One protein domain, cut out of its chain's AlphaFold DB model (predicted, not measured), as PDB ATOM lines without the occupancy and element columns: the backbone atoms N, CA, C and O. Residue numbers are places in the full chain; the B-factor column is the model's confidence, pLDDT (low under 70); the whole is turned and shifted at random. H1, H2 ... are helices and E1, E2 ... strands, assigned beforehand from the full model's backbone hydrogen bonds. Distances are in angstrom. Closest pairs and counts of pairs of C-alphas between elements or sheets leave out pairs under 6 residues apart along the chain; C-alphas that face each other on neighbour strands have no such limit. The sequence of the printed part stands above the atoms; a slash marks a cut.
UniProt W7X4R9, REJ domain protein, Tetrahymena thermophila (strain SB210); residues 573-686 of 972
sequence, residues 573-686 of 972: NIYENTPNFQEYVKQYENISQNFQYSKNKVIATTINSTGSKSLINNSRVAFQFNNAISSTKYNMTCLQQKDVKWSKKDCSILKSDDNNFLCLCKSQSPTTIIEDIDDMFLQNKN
ATOM      1  N   ASN A 573      49.912  -5.271  42.001       90.31
ATOM      2  CA  ASN A 573      50.474  -6.526  41.507       90.31
ATOM      3  C   ASN A 573      51.345  -6.302  40.259       90.31
ATOM      4  O   ASN A 573      50.847  -6.323  39.135       90.31
ATOM      5  N   ILE A 574      52.661  -6.154  40.452       90.31
ATOM      6  CA  ILE A 574      53.640  -6.011  39.355       90.31
ATOM      7  C   ILE A 574      53.667  -7.202  38.377       90.31
ATOM      8  O   ILE A 574      54.148  -7.067  37.256       90.31
ATOM      9  N   TYR A 575      53.122  -8.359  38.768       90.50
ATOM     10  CA  TYR A 575      53.037  -9.552  37.927       90.50
ATOM     11  C   TYR A 575      51.705  -9.678  37.171       90.50
ATOM     12  O   TYR A 575      51.537 -10.656  36.442       90.50
ATOM     13  N   GLU A 576      50.767  -8.726  37.309       88.50
ATOM     14  CA  GLU A 576      49.426  -8.809  36.703       88.50
ATOM     15  C   GLU A 576      49.484  -9.111  35.197       88.50
ATOM     16  O   GLU A 576      48.750  -9.964  34.704       88.50
ATOM     17  N   ASN A 577      50.390  -8.457  34.470       86.88
ATOM     18  CA  ASN A 577      50.516  -8.600  33.018       86.88
ATOM     19  C   ASN A 577      51.372  -9.810  32.583       86.88
ATOM     20  O   ASN A 577      51.611  -9.989  31.389       86.88
ATOM     21  N   THR A 578      51.850 -10.650  33.511       88.75
ATOM     22  CA  THR A 578      52.643 -11.839  33.150       88.75
ATOM     23  C   THR A 578      51.768 -12.929  32.520       88.75
ATOM     24  O   THR A 578      50.652 -13.158  32.997       88.75
ATOM     25  N   PRO A 579      52.266 -13.680  31.513       88.31
ATOM     26  CA  PRO A 579      51.507 -14.762  30.883       88.31
ATOM     27  C   PRO A 579      50.942 -15.774  31.884       88.31
ATOM     28  O   PRO A 579      49.795 -16.187  31.758       88.31
ATOM     29  N   ASN A 580      51.713 -16.107  32.923       89.75
ATOM     30  CA  ASN A 580      51.350 -17.121  33.912       89.75
ATOM     31  C   ASN A 580      50.357 -16.611  34.973       89.75
ATOM     32  O   ASN A 580      49.647 -17.417  35.572       89.75
ATOM     33  N   PHE A 581      50.298 -15.298  35.237       91.06
ATOM     34  CA  PHE A 581      49.230 -14.720  36.064       91.06
ATOM     35  C   PHE A 581      47.935 -14.609  35.251       91.06
ATOM     36  O   PHE A 581      46.868 -14.982  35.729       91.06
ATOM     37  N   GLN A 582      48.038 -14.205  33.983       90.00
ATOM     38  CA  GLN A 582      46.913 -14.175  33.046       90.00
ATOM     39  C   GLN A 582      46.348 -15.583  32.754       90.00
ATOM     40  O   GLN A 582      45.137 -15.733  32.634       90.00
ATOM     41  N   GLU A 583      47.177 -16.633  32.706       89.06
ATOM     42  CA  GLU A 583      46.741 -18.045  32.630       89.06
ATOM     43  C   GLU A 583      45.909 -18.462  33.860       89.06
ATOM     44  O   GLU A 583      44.944 -19.219  33.733       89.06
ATOM     45  N   TYR A 584      46.243 -17.942  35.047       89.81
ATOM     46  CA  TYR A 584      45.444 -18.149  36.255       89.81
ATOM     47  C   TYR A 584      44.128 -17.356  36.194       89.81
ATOM     48  O   TYR A 584      43.054 -17.933  36.337       89.81
ATOM     49  N   VAL A 585      44.189 -16.054  35.899       89.31
ATOM     50  CA  VAL A 585      43.017 -15.158  35.874       89.31
ATOM     51  C   VAL A 585      41.990 -15.543  34.800       89.31
ATOM     52  O   VAL A 585      40.790 -15.445  35.048       89.31
ATOM     53  N   LYS A 586      42.408 -16.074  33.644       86.94
ATOM     54  CA  LYS A 586      41.479 -16.573  32.607       86.94
ATOM     55  C   LYS A 586      40.540 -17.679  33.090       86.94
ATOM     56  O   LYS A 586      39.486 -17.896  32.499       86.94
ATOM     57  N   GLN A 587      40.860 -18.360  34.188       86.38
ATOM     58  CA  GLN A 587      39.965 -19.356  34.776       86.38
ATOM     59  C   GLN A 587      38.694 -18.715  35.365       86.38
ATOM     60  O   GLN A 587      37.656 -19.374  35.382       86.38
ATOM     61  N   TYR A 588      38.722 -17.428  35.745       84.94
ATOM     62  CA  TYR A 588      37.518 -16.686  36.135       84.94
ATOM     63  C   TYR A 588      36.567 -16.435  34.949       84.94
ATOM     64  O   TYR A 588      35.352 -16.459  35.148       84.94
ATOM     65  N   GLU A 589      37.076 -16.259  33.721       78.62
ATOM     66  CA  GLU A 589      36.252 -16.032  32.515       78.62
ATOM     67  C   GLU A 589      35.312 -17.220  32.239       78.62
ATOM     68  O   GLU A 589      34.162 -17.026  31.837       78.62
ATOM     69  N   ASN A 590      35.769 -18.444  32.545       74.31
ATOM     70  CA  ASN A 590      34.979 -19.680  32.462       74.31
ATOM     71  C   ASN A 590      33.805 -19.718  33.463       74.31
ATOM     72  O   ASN A 590      32.833 -20.439  33.244       74.31
ATOM     73  N   ILE A 591      33.890 -18.960  34.562       72.50
ATOM     74  CA  ILE A 591      32.836 -18.841  35.582       72.50
ATOM     75  C   ILE A 591      31.914 -17.661  35.246       72.50
ATOM     76  O   ILE A 591      30.690 -17.768  35.361       72.50
ATOM     77  N   SER A 592      32.488 -16.529  34.830       74.69
ATOM     78  CA  SER A 592      31.760 -15.356  34.351       74.69
ATOM     79  C   SER A 592      32.645 -14.475  33.464       74.69
ATOM     80  O   SER A 592      33.639 -13.915  33.919       74.69
ATOM     81  N   GLN A 593      32.221 -14.276  32.213       69.12
ATOM     82  CA  GLN A 593      32.955 -13.539  31.169       69.12
ATOM     83  C   GLN A 593      33.282 -12.068  31.501       69.12
ATOM     84  O   GLN A 593      34.091 -11.463  30.808       69.12
ATOM     85  N   ASN A 594      32.659 -11.492  32.534       74.88
ATOM     86  CA  ASN A 594      32.860 -10.103  32.967       74.88
ATOM     87  C   ASN A 594      33.332 -10.006  34.433       74.88
ATOM     88  O   ASN A 594      33.121  -8.976  35.076       74.88
ATOM     89  N   PHE A 595      33.904 -11.072  35.009       82.50
ATOM     90  CA  PHE A 595      34.392 -11.017  36.388       82.50
ATOM     91  C   PHE A 595      35.624 -10.113  36.518       82.50
ATOM     92  O   PHE A 595      36.590 -10.245  35.771       82.50
ATOM     93  N   GLN A 596      35.602  -9.222  37.509       84.62
ATOM     94  CA  GLN A 596      36.759  -8.437  37.929       84.62
ATOM     95  C   GLN A 596      37.168  -8.905  39.324       84.62
ATOM     96  O   GLN A 596      36.370  -8.840  40.258       84.62
ATOM     97  N   TYR A 597      38.399  -9.400  39.435       88.69
ATOM     98  CA  TYR A 597      38.991  -9.886  40.677       88.69
ATOM     99  C   TYR A 597      39.559  -8.725  41.512       88.69
ATOM    100  O   TYR A 597      39.918  -7.668  40.977       88.69
ATOM    101  N   SER A 598      39.677  -8.914  42.825       90.31
ATOM    102  CA  SER A 598      40.197  -7.899  43.743       90.31
ATOM    103  C   SER A 598      41.698  -7.666  43.540       90.31
ATOM    104  O   SER A 598      42.530  -8.533  43.817       90.31
ATOM    105  N   LYS A 599      42.064  -6.460  43.086       90.50
ATOM    106  CA  LYS A 599      43.460  -6.048  42.873       90.50
ATOM    107  C   LYS A 599      44.157  -5.704  44.187       90.50
ATOM    108  O   LYS A 599      44.156  -4.556  44.622       90.50
ATOM    109  N   ASN A 600      44.767  -6.708  44.807       92.94
ATOM    110  CA  ASN A 600      45.518  -6.555  46.049       92.94
ATOM    111  C   ASN A 600      47.024  -6.337  45.840       92.94
ATOM    112  O   ASN A 600      47.586  -6.571  44.770       92.94
ATOM    113  N   LYS A 601      47.673  -5.908  46.928       94.00
ATOM    114  CA  LYS A 601      49.132  -5.810  47.065       94.00
ATOM    115  C   LYS A 601      49.811  -7.163  46.819       94.00
ATOM    116  O   LYS A 601      49.213  -8.217  47.051       94.00
ATOM    117  N   VAL A 602      51.082  -7.139  46.429       94.88
ATOM    118  CA  VAL A 602      51.952  -8.331  46.406       94.88
ATOM    119  C   VAL A 602      53.019  -8.184  47.479       94.88
ATOM    120  O   VAL A 602      53.631  -7.127  47.604       94.88
ATOM    121  N   ILE A 603      53.269  -9.253  48.229       95.75
ATOM    122  CA  ILE A 603      54.355  -9.325  49.203       95.75
ATOM    123  C   ILE A 603      55.307 -10.440  48.774       95.75
ATOM    124  O   ILE A 603      54.910 -11.599  48.661       95.75
ATOM    125  N   ALA A 604      56.570 -10.093  48.556       93.50
ATOM    126  CA  ALA A 604      57.674 -11.040  48.437       93.50
ATOM    127  C   ALA A 604      58.509 -10.975  49.726       93.50
ATOM    128  O   ALA A 604      58.642  -9.905  50.324       93.50
ATOM    129  N   THR A 605      59.034 -12.096  50.227       92.75
ATOM    130  CA  THR A 605      59.811 -12.098  51.482       92.75
ATOM    131  C   THR A 605      60.893 -13.167  51.459       92.75
ATOM    132  O   THR A 605      60.583 -14.347  51.593       92.75
ATOM    133  N   THR A 606      62.156 -12.753  51.343       91.50
ATOM    134  CA  THR A 606      63.311 -13.646  51.490       91.50
ATOM    135  C   THR A 606      63.752 -13.718  52.946       91.50
ATOM    136  O   THR A 606      63.838 -12.694  53.626       91.50
ATOM    137  N   ILE A 607      64.047 -14.928  53.415       90.12
ATOM    138  CA  ILE A 607      64.513 -15.225  54.773       90.12
ATOM    139  C   ILE A 607      65.759 -16.099  54.636       90.12
ATOM    140  O   ILE A 607      65.659 -17.297  54.352       90.12
ATOM    141  N   ASN A 608      66.925 -15.487  54.825       87.88
ATOM    142  CA  ASN A 608      68.230 -16.121  54.664       87.88
ATOM    143  C   ASN A 608      68.834 -16.413  56.044       87.88
ATOM    144  O   ASN A 608      68.926 -15.516  56.875       87.88
ATOM    145  N   SER A 609      69.245 -17.656  56.299       82.88
ATOM    146  CA  SER A 609      69.988 -18.014  57.519       82.88
ATOM    147  C   SER A 609      71.466 -17.666  57.345       82.88
ATOM    148  O   SER A 609      72.030 -17.949  56.288       82.88
ATOM    149  N   THR A 610      72.106 -17.090  58.366       70.69
ATOM    150  CA  THR A 610      73.575 -16.920  58.381       70.69
ATOM    151  C   THR A 610      74.306 -18.178  58.862       70.69
ATOM    152  O   THR A 610      75.516 -18.303  58.675       70.69
ATOM    153  N   GLY A 611      73.580 -19.119  59.476       61.59
ATOM    154  CA  GLY A 611      74.101 -20.386  59.984       61.59
ATOM    155  C   GLY A 611      73.933 -21.553  59.008       61.59
ATOM    156  O   GLY A 611      73.208 -21.483  58.018       61.59
ATOM    157  N   SER A 612      74.558 -22.688  59.330       49.81
ATOM    158  CA  SER A 612      74.482 -23.924  58.530       49.81
ATOM    159  C   SER A 612      73.111 -24.618  58.551       49.81
ATOM    160  O   SER A 612      72.898 -25.573  57.803       49.81
ATOM    161  N   LYS A 613      72.172 -24.158  59.388       52.00
ATOM    162  CA  LYS A 613      70.784 -24.634  59.410       52.00
ATOM    163  C   LYS A 613      69.922 -23.779  58.484       52.00
ATOM    164  O   LYS A 613      69.809 -22.568  58.674       52.00
ATOM    165  N   SER A 614      69.262 -24.422  57.523       55.03
ATOM    166  CA  SER A 614      68.155 -23.814  56.782       55.03
ATOM    167  C   SER A 614      66.954 -23.562  57.700       55.03
ATOM    168  O   SER A 614      66.856 -24.110  58.802       55.03
ATOM    169  N   LEU A 615      65.966 -22.812  57.202       56.91
ATOM    170  CA  LEU A 615      64.601 -22.909  57.723       56.91
ATOM    171  C   LEU A 615      64.159 -24.380  57.770       56.91
ATOM    172  O   LEU A 615      64.486 -25.174  56.884       56.91
ATOM    173  N   ILE A 616      63.398 -24.739  58.804       54.78
ATOM    174  CA  ILE A 616      62.860 -26.092  58.974       54.78
ATOM    175  C   ILE A 616      61.902 -26.390  57.810       54.78
ATOM    176  O   ILE A 616      60.991 -25.598  57.560       54.78
ATOM    177  N   ASN A 617      62.033 -27.563  57.174       54.38
ATOM    178  CA  ASN A 617      61.242 -28.012  56.006       54.38
ATOM    179  C   ASN A 617      59.702 -27.978  56.174       54.38
ATOM    180  O   ASN A 617      58.977 -28.151  55.198       54.38
ATOM    181  N   ASN A 618      59.198 -27.773  57.396       62.25
ATOM    182  CA  ASN A 618      57.771 -27.691  57.736       62.25
ATOM    183  C   ASN A 618      57.305 -26.283  58.170       62.25
ATOM    184  O   ASN A 618      56.129 -26.110  58.499       62.25
ATOM    185  N   SER A 619      58.199 -25.290  58.202       76.31
ATOM    186  CA  SER A 619      57.845 -23.900  58.513       76.31
ATOM    187  C   SER A 619      57.061 -23.254  57.360       76.31
ATOM    188  O   SER A 619      57.226 -23.619  56.195       76.31
ATOM    189  N   ARG A 620      56.165 -22.312  57.677       87.44
ATOM    190  CA  ARG A 620      55.408 -21.519  56.699       87.44
ATOM    191  C   ARG A 620      55.706 -20.041  56.884       87.44
ATOM    192  O   ARG A 620      55.534 -19.519  57.980       87.44
ATOM    193  N   VAL A 621      56.104 -19.370  55.814       91.00
ATOM    194  CA  VAL A 621      56.317 -17.922  55.773       91.00
ATOM    195  C   VAL A 621      54.977 -17.208  55.945       91.00
ATOM    196  O   VAL A 621      53.971 -17.598  55.344       91.00
ATOM    197  N   ALA A 622      54.970 -16.179  56.788       92.00
ATOM    198  CA  ALA A 622      53.809 -15.370  57.118       92.00
ATOM    199  C   ALA A 622      53.773 -14.088  56.272       92.00
ATOM    200  O   ALA A 622      54.683 -13.264  56.349       92.00
ATOM    201  N   PHE A 623      52.698 -13.893  55.509       93.88
ATOM    202  CA  PHE A 623      52.444 -12.695  54.705       93.88
ATOM    203  C   PHE A 623      51.140 -12.042  55.184       93.88
ATOM    204  O   PHE A 623      50.079 -12.665  55.133       93.88
ATOM    205  N   GLN A 624      51.217 -10.804  55.679       92.56
ATOM    206  CA  GLN A 624      50.091 -10.097  56.298       92.56
ATOM    207  C   GLN A 624      49.550  -9.003  55.370       92.56
ATOM    208  O   GLN A 624      50.270  -8.075  55.009       92.56
ATOM    209  N   PHE A 625      48.267  -9.096  55.034       93.06
ATOM    210  CA  PHE A 625      47.541  -8.170  54.171       93.06
ATOM    211  C   PHE A 625      46.506  -7.413  55.011       93.06
ATOM    212  O   PHE A 625      45.413  -7.915  55.274       93.06
ATOM    213  N   ASN A 626      46.879  -6.212  55.454       90.75
ATOM    214  CA  ASN A 626      45.999  -5.301  56.191       90.75
ATOM    215  C   ASN A 626      45.216  -4.416  55.212       90.75
ATOM    216  O   ASN A 626      45.801  -3.931  54.240       90.75
ATOM    217  N   ASN A 627      43.937  -4.157  55.503       89.69
ATOM    218  CA  ASN A 627      43.037  -3.349  54.662       89.69
ATOM    219  C   ASN A 627      42.999  -3.811  53.189       89.69
ATOM    220  O   ASN A 627      43.048  -2.996  52.266       89.69
ATOM    221  N   ALA A 628      42.955  -5.124  52.969       89.69
ATOM    222  CA  ALA A 628      42.888  -5.710  51.639       89.69
ATOM    223  C   ALA A 628      41.497  -5.538  51.007       89.69
ATOM    224  O   ALA A 628      40.480  -5.527  51.700       89.69
ATOM    225  N   ILE A 629      41.449  -5.447  49.678       89.94
ATOM    226  CA  ILE A 629      40.200  -5.449  48.914       89.94
ATOM    227  C   ILE A 629      39.692  -6.893  48.874       89.94
ATOM    228  O   ILE A 629      40.415  -7.794  48.439       89.94
ATOM    229  N   SER A 630      38.464  -7.122  49.340       87.31
ATOM    230  CA  SER A 630      37.850  -8.452  49.376       87.31
ATOM    231  C   SER A 630      36.447  -8.460  48.786       87.31
ATOM    232  O   SER A 630      35.689  -7.502  48.958       87.31
ATOM    233  N   SER A 631      36.070  -9.573  48.158       82.69
ATOM    234  CA  SER A 631      34.704  -9.786  47.689       82.69
ATOM    235  C   SER A 631      33.742 -10.006  48.860       82.69
ATOM    236  O   SER A 631      33.985 -10.829  49.737       82.69
ATOM    237  N   THR A 632      32.589  -9.335  48.839       81.38
ATOM    238  CA  THR A 632      31.473  -9.614  49.765       81.38
ATOM    239  C   THR A 632      30.672 -10.862  49.381       81.38
ATOM    240  O   THR A 632      29.747 -11.244  50.095       81.38
ATOM    241  N   LYS A 633      30.998 -11.482  48.238       82.69
ATOM    242  CA  LYS A 633      30.302 -12.647  47.677       82.69
ATOM    243  C   LYS A 633      31.146 -13.919  47.754       82.69
ATOM    244  O   LYS A 633      30.620 -14.975  48.091       82.69
ATOM    245  N   TYR A 634      32.431 -13.813  47.428       86.75
ATOM    246  CA  TYR A 634      33.333 -14.954  47.300       86.75
ATOM    247  C   TYR A 634      34.410 -14.950  48.382       86.75
ATOM    248  O   TYR A 634      34.903 -13.898  48.785       86.75
ATOM    249  N   ASN A 635      34.790 -16.138  48.842       89.81
ATOM    250  CA  ASN A 635      35.871 -16.307  49.803       89.81
ATOM    251  C   ASN A 635      37.218 -15.899  49.185       89.81
ATOM    252  O   ASN A 635      37.493 -16.192  48.023       89.81
ATOM    253  N   MET A 636      38.081 -15.251  49.971       92.56
ATOM    254  CA  MET A 636      39.443 -14.905  49.548       92.56
ATOM    255  C   MET A 636      40.401 -16.082  49.768       92.56
ATOM    256  O   MET A 636      40.256 -16.845  50.722       92.56
ATOM    257  N   THR A 637      41.421 -16.193  48.922       94.12
ATOM    258  CA  THR A 637      42.463 -17.225  48.968       94.12
ATOM    259  C   THR A 637      43.852 -16.616  48.789       94.12
ATOM    260  O   THR A 637      44.006 -15.525  48.238       94.12
ATOM    261  N   CYS A 638      44.878 -17.321  49.264       94.69
ATOM    262  CA  CYS A 638      46.275 -16.913  49.124       94.69
ATOM    263  C   CYS A 638      46.847 -17.472  47.822       94.69
ATOM    264  O   CYS A 638      46.917 -18.692  47.664       94.69
ATOM    265  N   LEU A 639      47.288 -16.600  46.919       94.19
ATOM    266  CA  LEU A 639      47.850 -16.973  45.625       94.19
ATOM    267  C   LEU A 639      49.361 -16.698  45.616       94.19
ATOM    268  O   LEU A 639      49.781 -15.567  45.853       94.19
ATOM    269  N   GLN A 640      50.174 -17.723  45.346       93.56
ATOM    270  CA  GLN A 640      51.638 -17.654  45.419       93.56
ATOM    271  C   GLN A 640      52.303 -18.153  44.125       93.56
ATOM    272  O   GLN A 640      51.828 -19.103  43.495       93.56
ATOM    273  N   GLN A 641      53.410 -17.515  43.726       89.38
ATOM    274  CA  GLN A 641      54.152 -17.854  42.507       89.38
ATOM    275  C   GLN A 641      55.212 -18.943  42.757       89.38
ATOM    276  O   GLN A 641      56.256 -18.693  43.357       89.38
ATOM    277  N   LYS A 642      54.977 -20.160  42.270       79.69
ATOM    278  CA  LYS A 642      55.884 -21.308  42.386       79.69
ATOM    279  C   LYS A 642      56.348 -21.728  40.992       79.69
ATOM    280  O   LYS A 642      55.519 -22.006  40.132       79.69
ATOM    281  N   ASP A 643      57.661 -21.729  40.770       72.56
ATOM    282  CA  ASP A 643      58.285 -22.093  39.487       72.56
ATOM    283  C   ASP A 643      57.649 -21.332  38.303       72.56
ATOM    284  O   ASP A 643      57.156 -21.890  37.325       72.56
ATOM    285  N   VAL A 644      57.596 -20.002  38.464       75.25
ATOM    286  CA  VAL A 644      56.938 -18.999  37.600       75.25
ATOM    287  C   VAL A 644      55.401 -19.118  37.492       75.25
ATOM    288  O   VAL A 644      54.759 -18.148  37.083       75.25
ATOM    289  N   LYS A 645      54.772 -20.239  37.870       86.06
ATOM    290  CA  LYS A 645      53.309 -20.440  37.827       86.06
ATOM    291  C   LYS A 645      52.615 -19.984  39.110       86.06
ATOM    292  O   LYS A 645      53.149 -20.141  40.202       86.06
ATOM    293  N   TRP A 646      51.398 -19.459  39.007       90.75
ATOM    294  CA  TRP A 646      50.612 -19.048  40.175       90.75
ATOM    295  C   TRP A 646      49.692 -20.171  40.659       90.75
ATOM    296  O   TRP A 646      49.020 -20.824  39.862       90.75
ATOM    297  N   SER A 647      49.661 -20.418  41.971       90.44
ATOM    298  CA  SER A 647      48.736 -21.386  42.569       90.44
ATOM    299  C   SER A 647      48.437 -21.078  44.037       90.44
ATOM    300  O   SER A 647      49.255 -20.477  44.730       90.44
ATOM    301  N   LYS A 648      47.285 -21.547  44.528       89.44
ATOM    302  CA  LYS A 648      46.943 -21.547  45.962       89.44
ATOM    303  C   LYS A 648      47.456 -22.781  46.726       89.44
ATOM    304  O   LYS A 648      47.149 -22.968  47.901       89.44
ATOM    305  N   LYS A 649      48.208 -23.671  46.060       84.94
ATOM    306  CA  LYS A 649      48.782 -24.873  46.687       84.94
ATOM    307  C   LYS A 649      49.910 -24.467  47.637       84.94
ATOM    308  O   LYS A 649      50.570 -23.460  47.424       84.94
ATOM    309  N   ASP A 650      50.125 -25.261  48.685       84.88
ATOM    310  CA  ASP A 650      51.102 -25.002  49.758       84.88
ATOM    311  C   ASP A 650      50.884 -23.715  50.595       84.88
ATOM    312  O   ASP A 650      51.654 -23.470  51.529       84.88
ATOM    313  N   CYS A 651      49.811 -22.955  50.348       91.12
ATOM    314  CA  CYS A 651      49.362 -21.812  51.147       91.12
ATOM    315  C   CYS A 651      48.087 -22.117  51.950       91.12
ATOM    316  O   CYS A 651      47.298 -22.995  51.602       91.12
ATOM    317  N   SER A 652      47.857 -21.356  53.021       91.81
ATOM    318  CA  SER A 652      46.585 -21.319  53.755       91.81
ATOM    319  C   SER A 652      46.284 -19.906  54.244       91.81
ATOM    320  O   SER A 652      47.174 -19.269  54.811       91.81
ATOM    321  N   ILE A 653      45.040 -19.455  54.077       92.75
ATOM    322  CA  ILE A 653      44.565 -18.149  54.546       92.75
ATOM    323  C   ILE A 653      43.967 -18.240  55.956       92.75
ATOM    324  O   ILE A 653      43.312 -19.221  56.305       92.75
ATOM    325  N   LEU A 654      44.174 -17.197  56.754       90.19
ATOM    326  CA  LEU A 654      43.502 -16.950  58.025       90.19
ATOM    327  C   LEU A 654      42.939 -15.525  57.998       90.19
ATOM    328  O   LEU A 654      43.680 -14.573  57.763       90.19
ATOM    329  N   LYS A 655      41.635 -15.371  58.236       85.19
ATOM    330  CA  LYS A 655      40.978 -14.064  58.372       85.19
ATOM    331  C   LYS A 655      41.037 -13.625  59.841       85.19
ATOM    332  O   LYS A 655      40.661 -14.406  60.712       85.19
ATOM    333  N   SER A 656      41.531 -12.414  60.102       77.75
ATOM    334  CA  SER A 656      41.558 -11.791  61.440       77.75
ATOM    335  C   SER A 656      40.307 -10.944  61.659       77.75
ATOM    336  O   SER A 656      39.540 -11.178  62.587       77.75
ATOM    337  N   ASP A 657      40.079 -10.014  60.732       76.75
ATOM    338  CA  ASP A 657      38.990  -9.035  60.706       76.75
ATOM    339  C   ASP A 657      38.483  -8.925  59.259       76.75
ATOM    340  O   ASP A 657      39.018  -9.597  58.372       76.75
ATOM    341  N   ASP A 658      37.480  -8.086  58.973       74.69
ATOM    342  CA  ASP A 658      36.804  -8.138  57.670       74.69
ATOM    343  C   ASP A 658      37.704  -7.945  56.440       74.69
ATOM    344  O   ASP A 658      37.557  -8.705  55.484       74.69
ATOM    345  N   ASN A 659      38.699  -7.056  56.527       85.12
ATOM    346  CA  ASN A 659      39.684  -6.797  55.467       85.12
ATOM    347  C   ASN A 659      41.135  -7.159  55.869       85.12
ATOM    348  O   ASN A 659      42.080  -6.713  55.218       85.12
ATOM    349  N   ASN A 660      41.336  -7.935  56.944       91.75
ATOM    350  CA  ASN A 660      42.666  -8.297  57.454       91.75
ATOM    351  C   ASN A 660      42.925  -9.800  57.292       91.75
ATOM    352  O   ASN A 660      42.315 -10.626  57.980       91.75
ATOM    353  N   PHE A 661      43.869 -10.151  56.417       92.56
ATOM    354  CA  PHE A 661      44.177 -11.535  56.052       92.56
ATOM    355  C   PHE A 661      45.649 -11.881  56.307       92.56
ATOM    356  O   PHE A 661      46.557 -11.110  56.001       92.56
ATOM    357  N   LEU A 662      45.888 -13.081  56.828       93.00
ATOM    358  CA  LEU A 662      47.210 -13.659  57.049       93.00
ATOM    359  C   LEU A 662      47.363 -14.913  56.182       93.00
ATOM    360  O   LEU A 662      46.668 -15.908  56.382       93.00
ATOM    361  N   CYS A 663      48.301 -14.874  55.243       94.00
ATOM    362  CA  CYS A 663      48.698 -16.024  54.441       94.00
ATOM    363  C   CYS A 663      49.887 -16.738  55.085       94.00
ATOM    364  O   CYS A 663      50.905 -16.118  55.379       94.00
ATOM    365  N   LEU A 664      49.762 -18.053  55.272       92.69
ATOM    366  CA  LEU A 664      50.833 -18.934  55.739       92.69
ATOM    367  C   LEU A 664      51.194 -19.915  54.616       92.69
ATOM    368  O   LEU A 664      50.439 -20.857  54.361       92.69
ATOM    369  N   CYS A 665      52.329 -19.701  53.952       92.19
ATOM    370  CA  CYS A 665      52.754 -20.463  52.770       92.19
ATOM    371  C   CYS A 665      54.090 -21.183  52.984       92.19
ATOM    372  O   CYS A 665      54.971 -20.655  53.654       92.19
ATOM    373  N   LYS A 666      54.286 -22.372  52.399       87.94
ATOM    374  CA  LYS A 666      55.571 -23.097  52.522       87.94
ATOM    375  C   LYS A 666      56.738 -22.438  51.767       87.94
ATOM    376  O   LYS A 666      57.882 -22.702  52.116       87.94
ATOM    377  N   SER A 667      56.478 -21.626  50.735       87.06
ATOM    378  CA  SER A 667      57.529 -20.907  49.994       87.06
ATOM    379  C   SER A 667      57.674 -19.451  50.449       87.06
ATOM    380  O   SER A 667      56.712 -18.828  50.902       87.06
ATOM    381  N   GLN A 668      58.874 -18.905  50.241       89.06
ATOM    382  CA  GLN A 668      59.235 -17.480  50.342       89.06
ATOM    383  C   GLN A 668      58.756 -16.637  49.135       89.06
ATOM    384  O   GLN A 668      58.859 -15.409  49.136       89.06
ATOM    385  N   SER A 669      58.232 -17.306  48.105       90.69
ATOM    386  CA  SER A 669      57.753 -16.740  46.840       90.69
ATOM    387  C   SER A 669      56.811 -15.524  46.960       90.69
ATOM    388  O   SER A 669      56.040 -15.437  47.924       90.69
ATOM    389  N   PRO A 670      56.759 -14.652  45.926       93.44
ATOM    390  CA  PRO A 670      55.753 -13.597  45.803       93.44
ATOM    391  C   PRO A 670      54.330 -14.122  46.014       93.44
ATOM    392  O   PRO A 670      53.925 -15.119  45.411       93.44
ATOM    393  N   THR A 671      53.589 -13.449  46.893       95.06
ATOM    394  CA  THR A 671      52.264 -13.860  47.373       95.06
ATOM    395  C   THR A 671      51.295 -12.678  47.335       95.06
ATOM    396  O   THR A 671      51.672 -11.547  47.637       95.06
ATOM    397  N   THR A 672      50.034 -12.930  46.990       95.50
ATOM    398  CA  THR A 672      48.922 -11.963  47.030       95.50
ATOM    399  C   THR A 672      47.639 -12.643  47.523       95.50
ATOM    400  O   THR A 672      47.644 -13.852  47.777       95.50
ATOM    401  N   ILE A 673      46.542 -11.891  47.658       94.25
ATOM    402  CA  ILE A 673      45.212 -12.451  47.931       94.25
ATOM    403  C   ILE A 673      44.213 -12.076  46.836       94.25
ATOM    404  O   ILE A 673      44.212 -10.955  46.328       94.25
ATOM    405  N   ILE A 674      43.361 -13.031  46.486       93.50
ATOM    406  CA  ILE A 674      42.410 -12.960  45.371       93.50
ATOM    407  C   ILE A 674      41.186 -13.826  45.704       93.50
ATOM    408  O   ILE A 674      41.244 -14.626  46.636       93.50
ATOM    409  N   GLU A 675      40.077 -13.691  44.985       92.31
ATOM    410  CA  GLU A 675      38.902 -14.551  45.151       92.31
ATOM    411  C   GLU A 675      39.214 -16.017  44.810       92.31
ATOM    412  O   GLU A 675      39.882 -16.314  43.815       92.31
ATOM    413  N   ASP A 676      38.723 -16.957  45.618       90.56
ATOM    414  CA  ASP A 676      38.954 -18.377  45.384       90.56
ATOM    415  C   ASP A 676      38.104 -18.896  44.213       90.56
ATOM    416  O   ASP A 676      36.877 -18.969  44.287       90.56
ATOM    417  N   ILE A 677      38.784 -19.315  43.144       85.81
ATOM    418  CA  ILE A 677      38.197 -19.954  41.960       85.81
ATOM    419  C   ILE A 677      37.279 -21.130  42.335       85.81
ATOM    420  O   ILE A 677      36.200 -21.262  41.759       85.81
ATOM    421  N   ASP A 678      37.654 -21.961  43.314       86.31
ATOM    422  CA  ASP A 678      36.868 -23.150  43.680       86.31
ATOM    423  C   ASP A 678      35.572 -22.754  44.409       86.31
ATOM    424  O   ASP A 678      34.517 -23.337  44.166       86.31
ATOM    425  N   ASP A 679      35.625 -21.728  45.264       84.88
ATOM    426  CA  ASP A 679      34.439 -21.147  45.911       84.88
ATOM    427  C   ASP A 679      33.527 -20.480  44.873       84.88
ATOM    428  O   ASP A 679      32.310 -20.665  44.893       84.88
ATOM    429  N   MET A 680      34.111 -19.784  43.895       82.62
ATOM    430  CA  MET A 680      33.376 -19.221  42.766       82.62
ATOM    431  C   MET A 680      32.678 -20.287  41.912       82.62
ATOM    432  O   MET A 680      31.548 -20.048  41.482       82.62
ATOM    433  N   PHE A 681      33.297 -21.454  41.695       76.75
ATOM    434  CA  PHE A 681      32.652 -22.603  41.050       76.75
ATOM    435  C   PHE A 681      31.504 -23.157  41.906       76.75
ATOM    436  O   PHE A 681      30.378 -23.238  41.418       76.75
ATOM    437  N   LEU A 682      31.755 -23.466  43.184       77.38
ATOM    438  CA  LEU A 682      30.765 -24.034  44.114       77.38
ATOM    439  C   LEU A 682      29.543 -23.124  44.329       77.38
ATOM    440  O   LEU A 682      28.422 -23.602  44.488       77.38
ATOM    441  N   GLN A 683      29.736 -21.804  44.317       70.19
ATOM    442  CA  GLN A 683      28.645 -20.836  44.427       70.19
ATOM    443  C   GLN A 683      27.931 -20.550  43.088       70.19
ATOM    444  O   GLN A 683      26.828 -19.985  43.085       70.19
ATOM    445  N   ASN A 684      28.512 -20.910  41.937       64.94
ATOM    446  CA  ASN A 684      27.904 -20.681  40.626       64.94
ATOM    447  C   ASN A 684      26.920 -21.802  40.257       64.94
ATOM    448  O   ASN A 684      27.238 -22.734  39.518       64.94
ATOM    449  N   LYS A 685      25.676 -21.636  40.721       54.75
ATOM    450  CA  LYS A 685      24.523 -22.541  40.529       54.75
ATOM    451  C   LYS A 685      24.232 -22.996  39.085       54.75
ATOM    452  O   LYS A 685      23.395 -23.873  38.912       54.75
ATOM    453  N   ASN A 686      24.871 -22.412  38.071       49.94
ATOM    454  CA  ASN A 686      24.698 -22.785  36.666       49.94
ATOM    455  C   ASN A 686      25.600 -23.955  36.216       49.94
ATOM    456  O   ASN A 686      25.311 -24.572  35.192       49.94
TER     457      ASN A 686
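AT A GLANCE: This is residues 573 to 686 of the 972 residues of the protein "REJ domain protein" of Tetrahymena thermophila (strain SB210) (UniProt W7X4R9). Two small three-stranded sheets lie face to face as a sandwich with crossed strands; H1 lies over the E4 edge of one sheet, away from the other sheet. E1 and the link after it reach out from the sandwich as a long arm, of which residues 608 to 614, with 608 and 609 in E1, stick out, while the short helix H2 lies toward the opposite end of the long axis. The printed part has 114 residues, with elements in the order H1, E1, E2, E3, E4, E5, E6, E7, H2. The sheets, E2 - E6 - E5 and E4 - E3 - E7, are antiparallel, and the class is mixed, helices and strands. The whole is compact, with a radius of gyration of the C-alphas of 15.0 A, yet elongated in outline, spanning 54 by 33 by 23 A.

IN THESE COORDINATES: H1, residues 579 to 589, begins at C-alpha 579 (51.507, -14.762, 30.883) and is 15.4 A long. E1, residues 602 to 609, is 23.3 A long and ends at C-alpha 609 (69.988, -18.014, 57.519). E2 is residues 620 to 625, E3 residues 636 to 642 at 19.0 A, and E4 residues 645 to 647. E5, residues 651 to 657, is also 19.0 A long; E6 is residues 660 to 665 and E7 residues 671 to 675. H2, residues 677 to 683, ends at C-alpha 683 (28.645, -20.836, 44.427).

HOW THE PARTS SIT: The sandwich, two sheets face to face, has its facing parts 9.9 A centre to centre and its strands at 47 degrees. Across it, the closest C-alphas of E3 and E5, Cys 638 and Ile 653, are 5.8 A apart. Between the neighbour strands E2 and E6, N 623 and O 663 are within hydrogen-bond range at 2.9 A, and in the hairpin E5 and E6, N 654 and O 662 are within hydrogen-bond range at 2.8 A. E3 pairs with E7 through N 637 and O 674, 2.8 A, and with E4, its hairpin partner, through N 642 and O 645, 2.8 A. H1 makes two layers with the sheet E4 E3 E7, a helix on one face: its height is 6.7 A, over E4 and only just slantwise at 33 degrees on the local plane. H2 only grazes that sheet with residues 677 to 679. E1 pairs with no named strand; its closest C-alpha to E7 is that of Val 602, 4.8 A from Thr 672. Every O i to N i+4 pair is within hydrogen-bond range in H2, but 4 of 7 in H1.

THE WHOLE: The C-alphas of Gly 611 and Asn 686, the two farthest apart, are 54.7 A apart. The printed part has no cut, and the link H1 to E1 is long. Confidence is under 70 at residue 593, residues 611 to 618 and residues 684 to 686.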